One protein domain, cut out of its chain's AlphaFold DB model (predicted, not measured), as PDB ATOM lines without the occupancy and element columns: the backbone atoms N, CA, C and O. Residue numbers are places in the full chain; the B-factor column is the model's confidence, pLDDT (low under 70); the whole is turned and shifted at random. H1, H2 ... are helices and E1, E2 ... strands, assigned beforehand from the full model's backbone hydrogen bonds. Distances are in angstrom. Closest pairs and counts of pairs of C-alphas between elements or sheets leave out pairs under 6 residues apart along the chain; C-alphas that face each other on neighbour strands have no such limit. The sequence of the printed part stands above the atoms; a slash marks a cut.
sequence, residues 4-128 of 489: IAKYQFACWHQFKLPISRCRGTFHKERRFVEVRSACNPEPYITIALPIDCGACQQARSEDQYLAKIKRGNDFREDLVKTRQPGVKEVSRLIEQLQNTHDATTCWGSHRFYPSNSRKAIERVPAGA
ATOM      1  N   ILE A   4     -61.929   4.323   3.908       90.25
ATOM      2  CA  ILE A   4     -60.935   3.250   3.994       90.25
ATOM      3  C   ILE A   4     -61.627   1.903   3.840       90.25
ATOM      4  O   ILE A   4     -62.551   1.597   4.591       90.25
ATOM      5  N   ALA A   5     -61.161   1.103   2.888       93.19
ATOM      6  CA  ALA A   5     -61.500  -0.308   2.805       93.19
ATOM      7  C   ALA A   5     -60.445  -1.120   3.559       93.19
ATOM      8  O   ALA A   5     -59.245  -0.868   3.432       93.19
ATOM      9  N   LYS A   6     -60.889  -2.084   4.360       94.12
ATOM     10  CA  LYS A   6     -60.024  -3.067   5.007       94.12
ATOM     11  C   LYS A   6     -60.124  -4.377   4.234       94.12
ATOM     12  O   LYS A   6     -61.220  -4.874   4.024       94.12
ATOM     13  N   TYR A   7     -58.993  -4.941   3.853       94.94
ATOM     14  CA  TYR A   7     -58.881  -6.287   3.311       94.94
ATOM     15  C   TYR A   7     -58.301  -7.187   4.395       94.94
ATOM     16  O   TYR A   7     -57.367  -6.786   5.093       94.94
ATOM     17  N   GLN A   8     -58.874  -8.369   4.568       96.75
ATOM     18  CA  GLN A   8     -58.418  -9.379   5.514       96.75
ATOM     19  C   GLN A   8     -58.122 -10.658   4.738       96.75
ATOM     20  O   GLN A   8     -59.015 -11.190   4.095       96.75
ATOM     21  N   PHE A   9     -56.876 -11.115   4.781       96.38
ATOM     22  CA  PHE A   9     -56.409 -12.302   4.062       96.38
ATOM     23  C   PHE A   9     -56.640 -13.585   4.876       96.38
ATOM     24  O   PHE A   9     -56.899 -13.513   6.081       96.38
ATOM     25  N   ALA A  10     -56.494 -14.750   4.235       96.94
ATOM     26  CA  ALA A  10     -56.613 -16.063   4.879       96.94
ATOM     27  C   ALA A  10     -55.561 -16.264   5.988       96.94
ATOM     28  O   ALA A  10     -55.900 -16.660   7.099       96.94
ATOM     29  N   CYS A  11     -54.316 -15.847   5.743       96.12
ATOM     30  CA  CYS A  11     -53.245 -15.727   6.744       96.12
ATOM     31  C   CYS A  11     -53.468 -14.666   7.850       96.12
ATOM     32  O   CYS A  11     -52.520 -14.300   8.540       96.12
ATOM     33  N   TRP A  12     -54.679 -14.115   8.006       96.38
ATOM     34  CA  TRP A  12     -55.066 -13.115   9.020       96.38
ATOM     35  C   TRP A  12     -54.395 -11.740   8.937       96.38
ATOM     36  O   TRP A  12     -54.778 -10.822   9.670       96.38
ATOM     37  N   HIS A  13     -53.465 -11.545   8.005       94.50
ATOM     38  CA  HIS A  13     -52.928 -10.228   7.698       94.50
ATOM     39  C   HIS A  13     -54.023  -9.280   7.208       94.50
ATOM     40  O   HIS A  13     -55.011  -9.675   6.579       94.50
ATOM     41  N   GLN A  14     -53.850  -7.997   7.517       93.44
ATOM     42  CA  GLN A  14     -54.829  -6.964   7.210       93.44
ATOM     43  C   GLN A  14     -54.175  -5.839   6.423       93.44
ATOM     44  O   GLN A  14     -53.134  -5.317   6.813       93.44
ATOM     45  N   PHE A  15     -54.837  -5.416   5.354       91.06
ATOM     46  CA  PHE A  15     -54.407  -4.303   4.524       91.06
ATOM     47  C   PHE A  15     -55.487  -3.225   4.496       91.06
ATOM     48  O   PHE A  15     -56.662  -3.507   4.272       91.06
ATOM     49  N   LYS A  16     -55.109  -1.971   4.747       91.06
ATOM     50  CA  LYS A  16     -56.032  -0.830   4.699       91.06
ATOM     51  C   LYS A  16     -55.761  -0.028   3.433       91.06
ATOM     52  O   LYS A  16     -54.693   0.561   3.296       91.06
ATOM     53  N   LEU A  17     -56.741   0.033   2.539       90.12
ATOM     54  CA  LEU A  17     -56.683   0.836   1.326       90.12
ATOM     55  C   LEU A  17     -57.458   2.145   1.532       90.12
ATOM     56  O   LEU A  17     -58.681   2.114   1.707       90.12
ATOM     57  N   PRO A  18     -56.788   3.307   1.503       87.88
ATOM     58  CA  PRO A  18     -57.474   4.585   1.517       87.88
ATOM     59  C   PRO A  18     -58.035   4.859   0.119       87.88
ATOM     60  O   PRO A  18     -57.281   5.141  -0.807       87.88
ATOM     61  N   ILE A  19     -59.357   4.797  -0.022       89.12
ATOM     62  CA  ILE A  19     -60.063   5.132  -1.268       89.12
ATOM     63  C   ILE A  19     -60.157   6.647  -1.424       89.12
ATOM     64  O   ILE A  19     -60.020   7.177  -2.520       89.12
ATOM     65  N   SER A  20     -60.371   7.364  -0.317       86.06
ATOM     66  CA  SER A  20     -60.331   8.823  -0.315       86.06
ATOM     67  C   SER A  20     -59.487   9.353   0.836       86.06
ATOM     68  O   SER A  20     -59.546   8.866   1.968       86.06
ATOM     69  N   ARG A  21     -58.697  10.390   0.543       80.38
ATOM     70  CA  ARG A  21     -57.895  11.116   1.528       80.38
ATOM     71  C   ARG A  21     -58.512  12.486   1.750       80.38
ATOM     72  O   ARG A  21     -58.619  13.296   0.843       80.38
ATOM     73  N   CYS A  22     -58.871  12.749   2.991       74.31
ATOM     74  CA  CYS A  22     -59.420  14.008   3.459       74.31
ATOM     75  C   CYS A  22     -58.349  15.104   3.648       74.31
ATOM     76  O   CYS A  22     -58.697  16.221   4.011       74.31
ATOM     77  N   ARG A  23     -57.060  14.781   3.422       68.44
ATOM     78  CA  ARG A  23     -55.886  15.681   3.506       68.44
ATOM     79  C   ARG A  23     -55.794  16.536   4.790       68.44
ATOM     80  O   ARG A  23     -55.079  17.525   4.810       68.44
ATOM     81  N   GLY A  24     -56.498  16.167   5.864       61.66
ATOM     82  CA  GLY A  24     -56.414  16.853   7.160       61.66
ATOM     83  C   GLY A  24     -57.042  18.246   7.234       61.66
ATOM     84  O   GLY A  24     -56.809  18.954   8.207       61.66
ATOM     85  N   THR A  25     -57.840  18.667   6.251       58.44
ATOM     86  CA  THR A  25     -58.220  20.085   6.112       58.44
ATOM     87  C   THR A  25     -59.185  20.615   7.176       58.44
ATOM     88  O   THR A  25     -59.335  21.828   7.291       58.44
ATOM     89  N   PHE A  26     -59.798  19.752   7.995       59.50
ATOM     90  CA  PHE A  26     -60.727  20.172   9.046       59.50
ATOM     91  C   PHE A  26     -60.439  19.472  10.378       59.50
ATOM     92  O   PHE A  26     -60.705  18.282  10.552       59.50
ATOM     93  N   HIS A  27     -59.936  20.238  11.342       62.44
ATOM     94  CA  HIS A  27     -60.008  19.924  12.765       62.44
ATOM     95  C   HIS A  27     -61.122  20.781  13.366       62.44
ATOM     96  O   HIS A  27     -61.204  21.979  13.109       62.44
ATOM     97  N   LYS A  28     -62.022  20.165  14.135       61.72
ATOM     98  CA  LYS A  28     -62.999  20.922  14.920       61.72
ATOM     99  C   LYS A  28     -62.375  21.159  16.284       61.72
ATOM    100  O   LYS A  28     -62.323  20.232  17.088       61.72
ATOM    101  N   GLU A  29     -61.909  22.377  16.532       59.62
ATOM    102  CA  GLU A  29     -61.476  22.780  17.867       59.62
ATOM    103  C   GLU A  29     -62.656  22.620  18.835       59.62
ATOM    104  O   GLU A  29     -63.719  23.228  18.674       59.62
ATOM    105  N   ARG A  30     -62.509  21.741  19.825       68.06
ATOM    106  CA  ARG A  30     -63.429  21.664  20.960       68.06
ATOM    107  C   ARG A  30     -62.719  22.302  22.144       68.06
ATOM    108  O   ARG A  30     -61.623  21.879  22.478       68.06
ATOM    109  N   ARG A  31     -63.365  23.272  22.801       71.81
ATOM    110  CA  ARG A  31     -62.777  24.115  23.867       71.81
ATOM    111  C   ARG A  31     -62.143  23.360  25.054       71.81
ATOM    112  O   ARG A  31     -61.457  24.000  25.835       71.81
ATOM    113  N   PHE A  32     -62.363  22.049  25.209       70.00
ATOM    114  CA  PHE A  32     -61.941  21.283  26.396       70.00
ATOM    115  C   PHE A  32     -61.541  19.817  26.133       70.00
ATOM    116  O   PHE A  32     -61.382  19.055  27.080       70.00
ATOM    117  N   VAL A  33     -61.413  19.380  24.877       65.25
ATOM    118  CA  VAL A  33     -61.025  17.994  24.544       65.25
ATOM    119  C   VAL A  33     -59.835  18.067  23.604       65.25
ATOM    120  O   VAL A  33     -59.873  18.879  22.681       65.25
ATOM    121  N   GLU A  34     -58.813  17.236  23.846       70.06
ATOM    122  CA  GLU A  34     -57.651  17.061  22.965       70.06
ATOM    123  C   GLU A  34     -58.055  17.174  21.495       70.06
ATOM    124  O   GLU A  34     -59.098  16.643  21.091       70.06
ATOM    125  N   VAL A  35     -57.238  17.876  20.704       63.62
ATOM    126  CA  VAL A  35     -57.483  18.104  19.278       63.62
ATOM    127  C   VAL A  35     -57.469  16.757  18.557       63.62
ATOM    128  O   VAL A  35     -56.449  16.284  18.070       63.62
ATOM    129  N   ARG A  36     -58.629  16.101  18.507       62.97
ATOM    130  CA  ARG A  36     -58.829  14.880  17.737       62.97
ATOM    131  C   ARG A  36     -59.079  15.278  16.295       62.97
ATOM    132  O   ARG A  36     -59.885  16.170  16.012       62.97
ATOM    133  N   SER A  37     -58.407  14.600  15.373       64.12
ATOM    134  CA  SER A  37     -58.700  14.726  13.952       64.12
ATOM    135  C   SER A  37     -60.189  14.448  13.731       64.12
ATOM    136  O   SER A  37     -60.695  13.408  14.151       64.12
ATOM    137  N   ALA A  38     -60.909  15.356  13.066       64.38
ATOM    138  CA  ALA A  38     -62.343  15.173  12.817       64.38
ATOM    139  C   ALA A  38     -62.628  13.931  11.954       64.38
ATOM    140  O   ALA A  38     -63.734  13.393  11.958       64.38
ATOM    141  N   CYS A  39     -61.622  13.471  11.210       70.44
ATOM    142  CA  CYS A  39     -61.664  12.215  10.499       70.44
ATOM    143  C   CYS A  39     -60.975  11.112  11.306       70.44
ATOM    144  O   CYS A  39     -59.746  11.056  11.333       70.44
ATOM    145  N   ASN A  40     -61.754  10.195  11.878       73.38
ATOM    146  CA  ASN A  40     -61.216   8.909  12.306       73.38
ATOM    147  C   ASN A  40     -61.198   7.961  11.098       73.38
ATOM    148  O   ASN A  40     -62.240   7.771  10.468       73.38
ATOM    149  N   PRO A  41     -60.035   7.395  10.735       73.44
ATOM    150  CA  PRO A  41     -59.908   6.424   9.654       73.44
ATOM    151  C   PRO A  41     -60.452   5.048  10.081       73.44
ATOM    152  O   PRO A  41     -59.704   4.074  10.168       73.44
ATOM    153  N   GLU A  42     -61.745   4.963  10.394       86.25
ATOM    154  CA  GLU A  42     -62.416   3.678  10.595       86.25
ATOM    155  C   GLU A  42     -62.745   3.053   9.232       86.25
ATOM    156  O   GLU A  42     -63.207   3.754   8.323       86.25
ATOM    157  N   PRO A  43     -62.459   1.754   9.037       90.19
ATOM    158  CA  PRO A  43     -62.780   1.094   7.787       90.19
ATOM    159  C   PRO A  43     -64.299   0.993   7.642       90.19
ATOM    160  O   PRO A  43     -64.972   0.451   8.513       90.19
ATOM    161  N   TYR A  44     -64.839   1.498   6.534       90.81
ATOM    162  CA  TYR A  44     -66.288   1.454   6.295       90.81
ATOM    163  C   TYR A  44     -66.739   0.096   5.738       90.81
ATOM    164  O   TYR A  44     -67.916  -0.242   5.801       90.81
ATOM    165  N   ILE A  45     -65.804  -0.671   5.172       95.31
ATOM    166  CA  ILE A  45     -66.021  -2.028   4.679       95.31
ATOM    167  C   ILE A  45     -64.815  -2.894   5.031       95.31
ATOM    168  O   ILE A  45     -63.670  -2.440   4.949       95.31
ATOM    169  N   THR A  46     -65.088  -4.140   5.413       96.75
ATOM    170  CA  THR A  46     -64.079  -5.194   5.543       96.75
ATOM    171  C   THR A  46     -64.370  -6.275   4.512       96.75
ATOM    172  O   THR A  46     -65.472  -6.811   4.480       96.75
ATOM    173  N   ILE A  47     -63.393  -6.566   3.660       96.94
ATOM    174  CA  ILE A  47     -63.464  -7.569   2.602       96.94
ATOM    175  C   ILE A  47     -62.541  -8.716   3.011       96.94
ATOM    176  O   ILE A  47     -61.330  -8.525   3.112       96.94
ATOM    177  N   ALA A  48     -63.113  -9.889   3.268       97.44
ATOM    178  CA  ALA A  48     -62.342 -11.103   3.502       97.44
ATOM    179  C   ALA A  48     -61.920 -11.705   2.154       97.44
ATOM    180  O   ALA A  48     -62.756 -11.915   1.277       97.44
ATOM    181  N   LEU A  49     -60.625 -11.950   1.989       95.31
ATOM    182  CA  LEU A  49     -60.028 -12.566   0.816       95.31
ATOM    183  C   LEU A  49     -59.622 -14.004   1.175       95.31
ATOM    184  O   LEU A  49     -58.923 -14.189   2.171       95.31
ATOM    185  N   PRO A  50     -60.007 -15.015   0.372       96.00
ATOM    186  CA  PRO A  50     -59.675 -16.420   0.627       96.00
ATOM    187  C   PRO A  50     -58.231 -16.772   0.236       96.00
ATOM    188  O   PRO A  50     -57.890 -17.941   0.117       96.00
ATOM    189  N   ILE A  51     -57.395 -15.765  -0.004       93.88
ATOM    190  CA  ILE A  51     -56.002 -15.918  -0.405       93.88
ATOM    191  C   ILE A  51     -55.095 -15.402   0.705       93.88
ATOM    192  O   ILE A  51     -55.475 -14.520   1.484       93.88
ATOM    193  N   ASP A  52     -53.891 -15.953   0.771       95.00
ATOM    194  CA  ASP A  52     -52.834 -15.435   1.627       95.00
ATOM    195  C   ASP A  52     -52.355 -14.066   1.129       95.00
ATOM    196  O   ASP A  52     -52.577 -13.666  -0.012       95.00
ATOM    197  N   CYS A  53     -51.743 -13.296   2.021       93.38
ATOM    198  CA  CYS A  53     -51.202 -11.997   1.661       93.38
ATOM    199  C   CYS A  53     -49.901 -12.196   0.861       93.38
ATOM    200  O   CYS A  53     -49.211 -13.192   1.071       93.38
ATOM    201  N   GLY A  54     -49.541 -11.249  -0.016       89.94
ATOM    202  CA  GLY A  54     -48.358 -11.384  -0.882       89.94
ATOM    203  C   GLY A  54     -47.076 -11.756  -0.129       89.94
ATOM    204  O   GLY A  54     -46.382 -12.675  -0.532       89.94
ATOM    205  N   ALA A  55     -46.824 -11.143   1.032       90.88
ATOM    206  CA  ALA A  55     -45.658 -11.474   1.859       90.88
ATOM    207  C   ALA A  55     -45.665 -12.927   2.378       90.88
ATOM    208  O   ALA A  55     -44.626 -13.572   2.405       90.88
ATOM    209  N   CYS A  56     -46.826 -13.467   2.769       93.62
ATOM    210  CA  CYS A  56     -46.931 -14.866   3.196       93.62
ATOM    211  C   CYS A  56     -46.805 -15.845   2.031       93.62
ATOM    212  O   CYS A  56     -46.247 -16.922   2.206       93.62
ATOM    213  N   GLN A  57     -47.343 -15.490   0.863       93.00
ATOM    214  CA  GLN A  57     -47.189 -16.300  -0.344       93.00
ATOM    215  C   GLN A  57     -45.726 -16.343  -0.783       93.00
ATOM    216  O   GLN A  57     -45.210 -17.424  -1.047       93.00
ATOM    217  N   GLN A  58     -45.053 -15.191  -0.770       91.12
ATOM    218  CA  GLN A  58     -43.625 -15.083  -1.039       91.12
ATOM    219  C   GLN A  58     -42.811 -15.930  -0.057       91.12
ATOM    220  O   GLN A  58     -42.072 -16.797  -0.503       91.12
ATOM    221  N   ALA A  59     -43.007 -15.763   1.256       92.44
ATOM    222  CA  ALA A  59     -42.284 -16.546   2.261       92.44
ATOM    223  C   ALA A  59     -42.497 -18.060   2.083       92.44
ATOM    224  O   ALA A  59     -41.543 -18.826   2.099       92.44
ATOM    225  N   ARG A  60     -43.737 -18.503   1.822       93.31
ATOM    226  CA  ARG A  60     -44.021 -19.922   1.546       93.31
ATOM    227  C   ARG A  60     -43.303 -20.416   0.287       93.31
ATOM    228  O   ARG A  60     -42.804 -21.536   0.278       93.31
ATOM    229  N   SER A  61     -43.283 -19.609  -0.771       91.12
ATOM    230  CA  SER A  61     -42.581 -19.931  -2.016       91.12
ATOM    231  C   SER A  61     -41.069 -20.030  -1.795       91.12
ATOM    232  O   SER A  61     -40.443 -20.958  -2.300       91.12
ATOM    233  N   GLU A  62     -40.492 -19.102  -1.032       93.19
ATOM    234  CA  GLU A  62     -39.075 -19.099  -0.652       93.19
ATOM    235  C   GLU A  62     -38.734 -20.347   0.169       93.19
ATOM    236  O   GLU A  62     -37.814 -21.078  -0.187       93.19
ATOM    237  N   ASP A  63     -39.535 -20.673   1.187       93.75
ATOM    238  CA  ASP A  63     -39.352 -21.875   2.008       93.75
ATOM    239  C   ASP A  63     -39.390 -23.160   1.162       93.75
ATOM    240  O   ASP A  63     -38.551 -24.050   1.327       93.75
ATOM    241  N   GLN A  64     -40.339 -23.260   0.225       92.81
ATOM    242  CA  GLN A  64     -40.439 -24.402  -0.691       92.81
ATOM    243  C   GLN A  64     -39.218 -24.509  -1.605       92.81
ATOM    244  O   GLN A  64     -38.714 -25.610  -1.838       92.81
ATOM    245  N   TYR A  65     -38.722 -23.384  -2.114       93.88
ATOM    246  CA  TYR A  65     -37.563 -23.367  -2.996       93.88
ATOM    247  C   TYR A  65     -36.269 -23.701  -2.240       93.88
ATOM    248  O   TYR A  65     -35.475 -24.531  -2.686       93.88
ATOM    249  N   LEU A  66     -36.080 -23.137  -1.047       94.62
ATOM    250  CA  LEU A  66     -34.952 -23.459  -0.173       94.62
ATOM    251  C   LEU A  66     -34.968 -24.936   0.240       94.62
ATOM    252  O   LEU A  66     -33.919 -25.579   0.264       94.62
ATOM    253  N   ALA A  67     -36.147 -25.511   0.489       95.25
ATOM    254  CA  ALA A  67     -36.287 -26.945   0.732       95.25
ATOM    255  C   ALA A  67     -35.872 -27.789  -0.488       95.25
ATOM    256  O   ALA A  67     -35.208 -28.813  -0.316       95.25
ATOM    257  N   LYS A  68     -36.193 -27.358  -1.720       95.81
ATOM    258  CA  LYS A  68     -35.716 -28.004  -2.960       95.81
ATOM    259  C   LYS A  68     -34.187 -27.974  -3.057       95.81
ATOM    260  O   LYS A  68     -33.581 -29.022  -3.277       95.81
ATOM    261  N   ILE A  69     -33.565 -26.817  -2.822       96.94
ATOM    262  CA  ILE A  69     -32.097 -26.668  -2.821       96.94
ATOM    263  C   ILE A  69     -31.464 -27.562  -1.749       96.94
ATOM    264  O   ILE A  69     -30.458 -28.224  -2.010       96.94
ATOM    265  N   LYS A  70     -32.050 -27.619  -0.548       97.19
ATOM    266  CA  LYS A  70     -31.561 -28.480   0.532       97.19
ATOM    267  C   LYS A  70     -31.592 -29.958   0.129       97.19
ATOM    268  O   LYS A  70     -30.561 -30.611   0.216       97.19
ATOM    269  N   ARG A  71     -32.714 -30.450  -0.411       96.81
ATOM    270  CA  ARG A  71     -32.827 -31.834  -0.917       96.81
ATOM    271  C   ARG A  71     -31.809 -32.148  -2.010       96.81
ATOM    272  O   ARG A  71     -31.247 -33.236  -2.016       96.81
ATOM    273  N   GLY A  72     -31.551 -31.197  -2.909       97.12
ATOM    274  CA  GLY A  72     -30.502 -31.342  -3.917       97.12
ATOM    275  C   GLY A  72     -29.113 -31.507  -3.297       97.12
ATOM    276  O   GLY A  72     -28.359 -32.387  -3.710       97.12
ATOM    277  N   ASN A  73     -28.783 -30.709  -2.277       98.19
ATOM    278  CA  ASN A  73     -27.511 -30.828  -1.560       98.19
ATOM    279  C   ASN A  73     -27.391 -32.156  -0.804       98.19
ATOM    280  O   ASN A  73     -26.357 -32.809  -0.930       98.19
ATOM    281  N   ASP A  74     -28.445 -32.575  -0.100       97.75
ATOM    282  CA  ASP A  74     -28.489 -33.861   0.603       97.75
ATOM    283  C   ASP A  74     -28.274 -35.023  -0.393       97.75
ATOM    284  O   ASP A  74     -27.421 -35.886  -0.183       97.75
ATOM    285  N   PHE A  75     -28.951 -34.989  -1.551       97.94
ATOM    286  CA  PHE A  75     -28.768 -35.980  -2.618       97.94
ATOM    287  C   PHE A  75     -27.338 -35.996  -3.169       97.94
ATOM    288  O   PHE A  75     -26.750 -37.061  -3.356       97.94
ATOM    289  N   ARG A  76     -26.734 -34.822  -3.396       98.19
ATOM    290  CA  ARG A  76     -25.332 -34.717  -3.828       98.19
ATOM    291  C   ARG A  76     -24.385 -35.343  -2.804       98.19
ATOM    292  O   ARG A  76     -23.454 -36.045  -3.194       98.19
ATOM    293  N   GLU A  77     -24.590 -35.087  -1.514       98.31
ATOM    294  CA  GLU A  77     -23.783 -35.691  -0.450       98.31
ATOM    295  C   GLU A  77     -23.902 -37.218  -0.445       98.31
ATOM    296  O   GLU A  77     -22.899 -37.914  -0.282       98.31
ATOM    297  N   ASP A  78     -25.098 -37.746  -0.687       97.94
ATOM    298  CA  ASP A  78     -25.329 -39.187  -0.763       97.94
ATOM    299  C   ASP A  78     -24.696 -39.822  -2.011       97.94
ATOM    300  O   ASP A  78     -24.120 -40.911  -1.912       97.94
ATOM    301  N   LEU A  79     -24.663 -39.127  -3.154       97.81
ATOM    302  CA  LEU A  79     -23.894 -39.564  -4.329       97.81
ATOM    303  C   LEU A  79     -22.390 -39.624  -4.044       97.81
ATOM    304  O   LEU A  79     -21.718 -40.582  -4.429       97.81
ATOM    305  N   VAL A  80     -21.848 -38.631  -3.329       98.06
ATOM    306  CA  VAL A  80     -20.428 -38.608  -2.937       98.06
ATOM    307  C   VAL A  80     -20.101 -39.764  -1.989       98.06
ATOM    308  O   VAL A  80     -19.070 -40.420  -2.157       98.06
ATOM    309  N   LYS A  81     -20.983 -40.061  -1.025       98.12
ATOM    310  CA  LYS A  81     -20.818 -41.196  -0.098       98.12
ATOM    311  C   LYS A  81     -20.879 -42.541  -0.824       98.12
ATOM    312  O   LYS A  81     -20.071 -43.422  -0.536       98.12
ATOM    313  N   THR A  82     -21.810 -42.695  -1.763       97.62
ATOM    314  CA  THR A  82     -21.998 -43.932  -2.543       97.62
ATOM    315  C   THR A  82     -21.026 -44.068  -3.717       97.62
ATOM    316  O   THR A  82     -20.939 -45.143  -4.307       97.62
ATOM    317  N   ARG A  83     -20.251 -43.015  -4.024       97.19
ATOM    318  CA  ARG A  83     -19.325 -42.924  -5.168       97.19
ATOM    319  C   ARG A  83     -20.006 -43.185  -6.518       97.19
ATOM    320  O   ARG A  83     -19.394 -43.756  -7.417       97.19
ATOM    321  N   GLN A  84     -21.265 -42.777  -6.653       96.44
ATOM    322  CA  GLN A  84     -22.001 -42.873  -7.913       96.44
ATOM    323  C   GLN A  84     -21.530 -41.804  -8.922       96.44
ATOM    324  O   GLN A  84     -21.104 -40.717  -8.514       96.44
ATOM    325  N   PRO A  85     -21.579 -42.085 -10.239       96.81
ATOM    326  CA  PRO A  85     -21.266 -41.094 -11.268       96.81
ATOM    327  C   PRO A  85     -22.319 -39.971 -11.300       96.81
ATOM    328  O   PRO A  85     -23.456 -40.152 -10.863       96.81
ATOM    329  N   GLY A  86     -21.950 -38.797 -11.826       96.19
ATOM    330  CA  GLY A  86     -22.875 -37.662 -11.998       96.19
ATOM    331  C   GLY A  86     -22.803 -36.556 -10.934       96.19
ATOM    332  O   GLY A  86     -23.606 -35.624 -10.954       96.19
ATOM    333  N   VAL A  87     -21.853 -36.616  -9.991       98.00
ATOM    334  CA  VAL A  87     -21.725 -35.610  -8.909       98.00
ATOM    335  C   VAL A  87     -21.506 -34.190  -9.453       98.00
ATOM    336  O   VAL A  87     -22.024 -33.222  -8.890       98.00
ATOM    337  N   LYS A  88     -20.739 -34.048 -10.543       97.50
ATOM    338  CA  LYS A  88     -20.433 -32.741 -11.149       97.50
ATOM    339  C   LYS A  88     -21.676 -32.137 -11.797       97.50
ATOM    340  O   LYS A  88     -21.974 -30.966 -11.585       97.50
ATOM    341  N   GLU A  89     -22.426 -32.953 -12.522       97.88
ATOM    342  CA  GLU A  89     -23.650 -32.577 -13.218       97.88
ATOM    343  C   GLU A  89     -24.735 -32.174 -12.222       97.88
ATOM    344  O   GLU A  89     -25.335 -31.112 -12.369       97.88
ATOM    345  N   VAL A  90     -24.923 -32.953 -11.153       98.25
ATOM    346  CA  VAL A  90     -25.852 -32.615 -10.065       98.25
ATOM    347  C   VAL A  90     -25.444 -31.317  -9.365       98.25
ATOM    348  O   VAL A  90     -26.296 -30.476  -9.090       98.25
ATOM    349  N   SER A  91     -24.147 -31.097  -9.125       98.31
ATOM    350  CA  SER A  91     -23.661 -29.838  -8.537       98.31
ATOM    351  C   SER A  91     -23.982 -28.633  -9.424       98.31
ATOM    352  O   SER A  91     -24.474 -27.627  -8.920       98.31
ATOM    353  N   ARG A  92     -23.786 -28.767 -10.742       98.31
ATOM    354  CA  ARG A  92     -24.145 -27.741 -11.731       98.31
ATOM    355  C   ARG A  92     -25.650 -27.457 -11.739       98.31
ATOM    356  O   ARG A  92     -26.050 -26.303 -11.840       98.31
ATOM    357  N   LEU A  93     -26.491 -28.485 -11.608       98.25
ATOM    358  CA  LEU A  93     -27.947 -28.314 -11.526       98.25
ATOM    359  C   LEU A  93     -28.377 -27.605 -10.236       98.25
ATOM    360  O   LEU A  93     -29.265 -26.759 -10.276       98.25
ATOM    361  N   ILE A  94     -27.745 -27.907  -9.098       98.25
ATOM    362  CA  ILE A  94     -28.005 -27.205  -7.831       98.25
ATOM    363  C   ILE A  94     -27.610 -25.731  -7.943       98.25
ATOM    364  O   ILE A  94     -28.373 -24.867  -7.516       98.25
ATOM    365  N   GLU A  95     -26.462 -25.437  -8.550       98.12
ATOM    366  CA  GLU A  95     -26.021 -24.064  -8.813       98.12
ATOM    367  C   GLU A  95     -26.993 -23.337  -9.755       98.12
ATOM    368  O   GLU A  95     -27.387 -22.204  -9.495       98.12
ATOM    369  N   GLN A  96     -27.485 -24.009 -10.800       97.62
ATOM    370  CA  GLN A  96     -28.523 -23.461 -11.674       97.62
ATOM    371  C   GLN A  96     -29.834 -23.181 -10.912       97.62
ATOM    372  O   GLN A  96     -30.467 -22.147 -11.136       97.62
ATOM    373  N   LEU A  97     -30.243 -24.055  -9.986       96.56
ATOM    374  CA  LEU A  97     -31.397 -23.816  -9.111       96.56
ATOM    375  C   LEU A  97     -31.163 -22.617  -8.179       96.56
ATOM    376  O   LEU A  97     -32.049 -21.788  -8.011       96.56
ATOM    377  N   GLN A  98     -29.966 -22.463  -7.617       96.88
ATOM    378  CA  GLN A  98     -29.617 -21.291  -6.806       96.88
ATOM    379  C   GLN A  98     -29.636 -20.001  -7.634       96.88
ATOM    380  O   GLN A  98     -30.264 -19.024  -7.241       96.88
ATOM    381  N   ASN A  99     -29.058 -20.018  -8.833       96.25
ATOM    382  CA  ASN A  99     -29.047 -18.857  -9.722       96.25
ATOM    383  C   ASN A  99     -30.460 -18.471 -10.178       96.25
ATOM    384  O   ASN A  99     -30.802 -17.290 -10.237       96.25
ATOM    385  N   THR A 100     -31.309 -19.457 -10.484       93.81
ATOM    386  CA  THR A 100     -32.710 -19.195 -10.846       93.81
ATOM    387  C   THR A 100     -33.521 -18.709  -9.651       93.81
ATOM    388  O   THR A 100     -34.332 -17.800  -9.831       93.81
ATOM    389  N   HIS A 101     -33.279 -19.223  -8.442       93.50
ATOM    390  CA  HIS A 101     -33.828 -18.658  -7.208       93.50
ATOM    391  C   HIS A 101     -33.432 -17.194  -7.052       93.50
ATOM    392  O   HIS A 101     -34.294 -16.339  -6.915       93.50
ATOM    393  N   ASP A 102     -32.149 -16.867  -7.137       92.31
ATOM    394  CA  ASP A 102     -31.692 -15.503  -6.891       92.31
ATOM    395  C   ASP A 102     -32.209 -14.539  -7.967       92.31
ATOM    396  O   ASP A 102     -32.666 -13.439  -7.648       92.31
ATOM    397  N   ALA A 103     -32.268 -14.976  -9.228       91.69
ATOM    398  CA  ALA A 103     -32.862 -14.204 -10.315       91.69
ATOM    399  C   ALA A 103     -34.377 -13.986 -10.130       91.69
ATOM    400  O   ALA A 103     -34.872 -12.865 -10.281       91.69
ATOM    401  N   THR A 104     -35.135 -15.034  -9.791       87.12
ATOM    402  CA  THR A 104     -36.605 -14.961  -9.684       87.12
ATOM    403  C   THR A 104     -37.075 -14.362  -8.362       87.12
ATOM    404  O   THR A 104     -37.963 -13.507  -8.362       87.12
ATOM    405  N   THR A 105     -36.470 -14.737  -7.242       78.75
ATOM    406  CA  THR A 105     -36.823 -14.268  -5.902       78.75
ATOM    407  C   THR A 105     -36.394 -12.821  -5.685       78.75
ATOM    408  O   THR A 105     -37.198 -12.036  -5.183       78.75
ATOM    409  N   CYS A 106     -35.194 -12.408  -6.108       73.12
ATOM    410  CA  CYS A 106     -34.750 -11.029  -5.860       73.12
ATOM    411  C   CYS A 106     -35.441 -10.006  -6.771       73.12
ATOM    412  O   CYS A 106     -35.669  -8.873  -6.352       73.12
ATOM    413  N   TRP A 107     -35.805 -10.390  -8.000       76.50
ATOM    414  CA  TRP A 107     -36.305  -9.432  -8.998       76.50
ATOM    415  C   TRP A 107     -37.747  -9.686  -9.446       76.50
ATOM    416  O   TRP A 107     -38.497  -8.740  -9.700       76.50
ATOM    417  N   GLY A 108     -38.160 -10.950  -9.540       79.88
ATOM    418  CA  GLY A 108     -39.483 -11.348 -10.027       79.88
ATOM    419  C   GLY A 108     -40.566 -11.370  -8.948       79.88
ATOM    420  O   GLY A 108     -41.719 -11.045  -9.239       79.88
ATOM    421  N   SER A 109     -40.209 -11.691  -7.701       76.75
ATOM    422  CA  SER A 109     -41.161 -11.865  -6.590       76.75
ATOM    423  C   SER A 109     -42.058 -10.643  -6.377       76.75
ATOM    424  O   SER A 109     -43.263 -10.789  -6.189       76.75
ATOM    425  N   HIS A 110     -41.520  -9.431  -6.531       74.19
ATOM    426  CA  HIS A 110     -42.276  -8.186  -6.391       74.19
ATOM    427  C   HIS A 110     -43.391  -7.999  -7.431       74.19
ATOM    428  O   HIS A 110     -44.339  -7.253  -7.172       74.19
ATOM    429  N   ARG A 111     -43.294  -8.651  -8.600       80.00
ATOM    430  CA  ARG A 111     -44.326  -8.588  -9.650       80.00
ATOM    431  C   ARG A 111     -45.501  -9.510  -9.342       80.00
ATOM    432  O   ARG A 111     -46.644  -9.122  -9.573       80.00
ATOM    433  N   PHE A 112     -45.223 -10.699  -8.812       78.88
ATOM    434  CA  PHE A 112     -46.243 -11.703  -8.492       78.88
ATOM    435  C   PHE A 112     -46.868 -11.476  -7.114       78.88
ATOM    436  O   PHE A 112     -48.075 -11.638  -6.933       78.88
ATOM    437  N   TYR A 113     -46.056 -11.023  -6.160       81.62
ATOM    438  CA  TYR A 113     -46.428 -10.797  -4.774       81.62
ATOM    439  C   TYR A 113     -46.188  -9.326  -4.428       81.62
ATOM    440  O   TYR A 113     -45.138  -8.965  -3.889       81.62
ATOM    441  N   PRO A 114     -47.140  -8.427  -4.743       75.00
ATOM    442  CA  PRO A 114     -46.981  -7.019  -4.424       75.00
ATOM    443  C   PRO A 114     -46.752  -6.866  -2.922       75.00
ATOM    444  O   PRO A 114     -47.559  -7.317  -2.102       75.00
ATOM    445  N   SER A 115     -45.636  -6.228  -2.563       71.69
ATOM    446  CA  SER A 115     -45.271  -6.063  -1.162       71.69
ATOM    447  C   SER A 115     -46.379  -5.328  -0.409       71.69
ATOM    448  O   SER A 115     -46.787  -4.213  -0.755       71.69
ATOM    449  N   ASN A 116     -46.832  -5.939   0.685       67.19
ATOM    450  CA  ASN A 116     -47.762  -5.311   1.618       67.19
ATOM    451  C   ASN A 116     -47.094  -4.220   2.464       67.19
ATOM    452  O   ASN A 116     -47.780  -3.577   3.262       67.19
ATOM    453  N   SER A 117     -45.791  -3.963   2.284       68.50
ATOM    454  CA  SER A 117     -45.043  -2.902   2.962       68.50
ATOM    455  C   SER A 117     -45.409  -1.510   2.437       68.50
ATOM    456  O   SER A 117     -44.554  -0.659   2.183       68.50
ATOM    457  N   ARG A 118     -46.700  -1.216   2.270       72.12
ATOM    458  CA  ARG A 118     -47.113   0.181   2.230       72.12
ATOM    459  C   ARG A 118     -46.912   0.739   3.627       72.12
ATOM    460  O   ARG A 118     -47.387   0.155   4.601       72.12
ATOM    461  N   LYS A 119     -46.213   1.875   3.705       75.50
ATOM    462  CA  LYS A 119     -46.057   2.643   4.944       75.50
ATOM    463  C   LYS A 119     -47.415   2.706   5.633       75.50
ATOM    464  O   LYS A 119     -48.415   3.040   4.983       75.50
ATOM    465  N   ALA A 120     -47.445   2.329   6.913       76.88
ATOM    466  CA  ALA A 120     -48.650   2.418   7.719       76.88
ATOM    467  C   ALA A 120     -49.268   3.799   7.488       76.88
ATOM    468  O   ALA A 120     -48.547   4.796   7.479       76.88
ATOM    469  N   ILE A 121     -50.575   3.849   7.211       73.44
ATOM    470  CA  ILE A 121     -51.256   5.116   6.943       73.44
ATOM    471  C   ILE A 121     -51.112   5.965   8.199       73.44
ATOM    472  O   ILE A 121     -51.809   5.739   9.193       73.44
ATOM    473  N   GLU A 122     -50.176   6.904   8.150       72.88
ATOM    474  CA  GLU A 122     -49.903   7.785   9.263       72.88
ATOM    475  C   GLU A 122     -51.152   8.622   9.516       72.88
ATOM    476  O   GLU A 122     -51.813   9.116   8.590       72.88
ATOM    477  N   ARG A 123     -51.529   8.729  10.789       71.25
ATOM    478  CA  ARG A 123     -52.606   9.635  11.164       71.25
ATOM    479  C   ARG A 123     -52.126  11.039  10.852       71.25
ATOM    480  O   ARG A 123     -51.047  11.422  11.286       71.25
ATOM    481  N   VAL A 124     -52.937  11.803  10.125       68.50
ATOM    482  CA  VAL A 124     -52.609  13.206   9.872       68.50
ATOM    483  C   VAL A 124     -52.457  13.898  11.230       68.50
ATOM    484  O   VAL A 124     -53.407  13.842  12.023       68.50
ATOM    485  N   PRO A 125     -51.294  14.505  11.525       69.81
ATOM    486  CA  PRO A 125     -51.072  15.142  12.810       69.81
ATOM    487  C   PRO A 125     -52.083  16.272  13.017       69.81
ATOM    488  O   PRO A 125     -52.446  17.002  12.088       69.81
ATOM    489  N   ALA A 126     -52.571  16.399  14.249       67.69
ATOM    490  CA  ALA A 126     -53.464  17.485  14.624       67.69
ATOM    491  C   ALA A 126     -52.756  18.837  14.411       67.69
ATOM    492  O   ALA A 126     -51.623  19.016  14.846       67.69
ATOM    493  N   GLY A 127     -53.413  19.778  13.728       65.50
ATOM    494  CA  GLY A 127     -52.887  21.132  13.495       65.50
ATOM    495  C   GLY A 127     -52.104  21.335  12.190       65.50
ATOM    496  O   GLY A 127     -51.892  22.481  11.799       65.50
ATOM    497  N   ALA A 128     -51.755  20.276  11.450       63.56
ATOM    498  CA  ALA A 128     -51.133  20.408  10.131       63.56
ATOM    499  C   ALA A 128     -52.173  20.825   9.076       63.56
ATOM    500  O   ALA A 128     -52.698  20.009   8.316       63.56
TER     501      ALA A 128
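AT A GLANCE: This is residues 4 to 128 of the 489 residues of an uncharacterized protein of Massariosphaeria phaeospora (UniProt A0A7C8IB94). What shape? A long helical hairpin, H1 and H2, makes one half of a rod; a small mixed sheet, E2 E1 E3, and loop 19 to 42 make the other. What parts? Three strands precede two helices in 125 printed residues, class mixed. The whole is extended: radius of gyration of the C-alphas 24.7 A, spans 85 by 28 by 24 A.

HOW THE PARTS SIT: Which strands pair? E1, residues 4 to 8, is antiparallel to E2, residues 14 to 18; N 7 to O 15 is 2.8 A. E1 is parallel to E3, residues 43 to 48; N 47 to O 6 is 2.8 A. Which helices touch? H1, residues 54 to 82, touches H2, residues 87 to 112, closest at C-alphas 72 and 94, 6.2 A. They run opposite ways, a shallow tilt of 4 degrees.

IN THESE COORDINATES: Where does E1 begin? C-alpha 4 is at (-60.935, 3.250, 3.994). How long are the helices? H1 measures 41.9 A, H2 34.2 A.

THE WHOLE: Which link is long? E2 to E3 is. Where is pLDDT low? Residues 23 to 30, among others, are under 70.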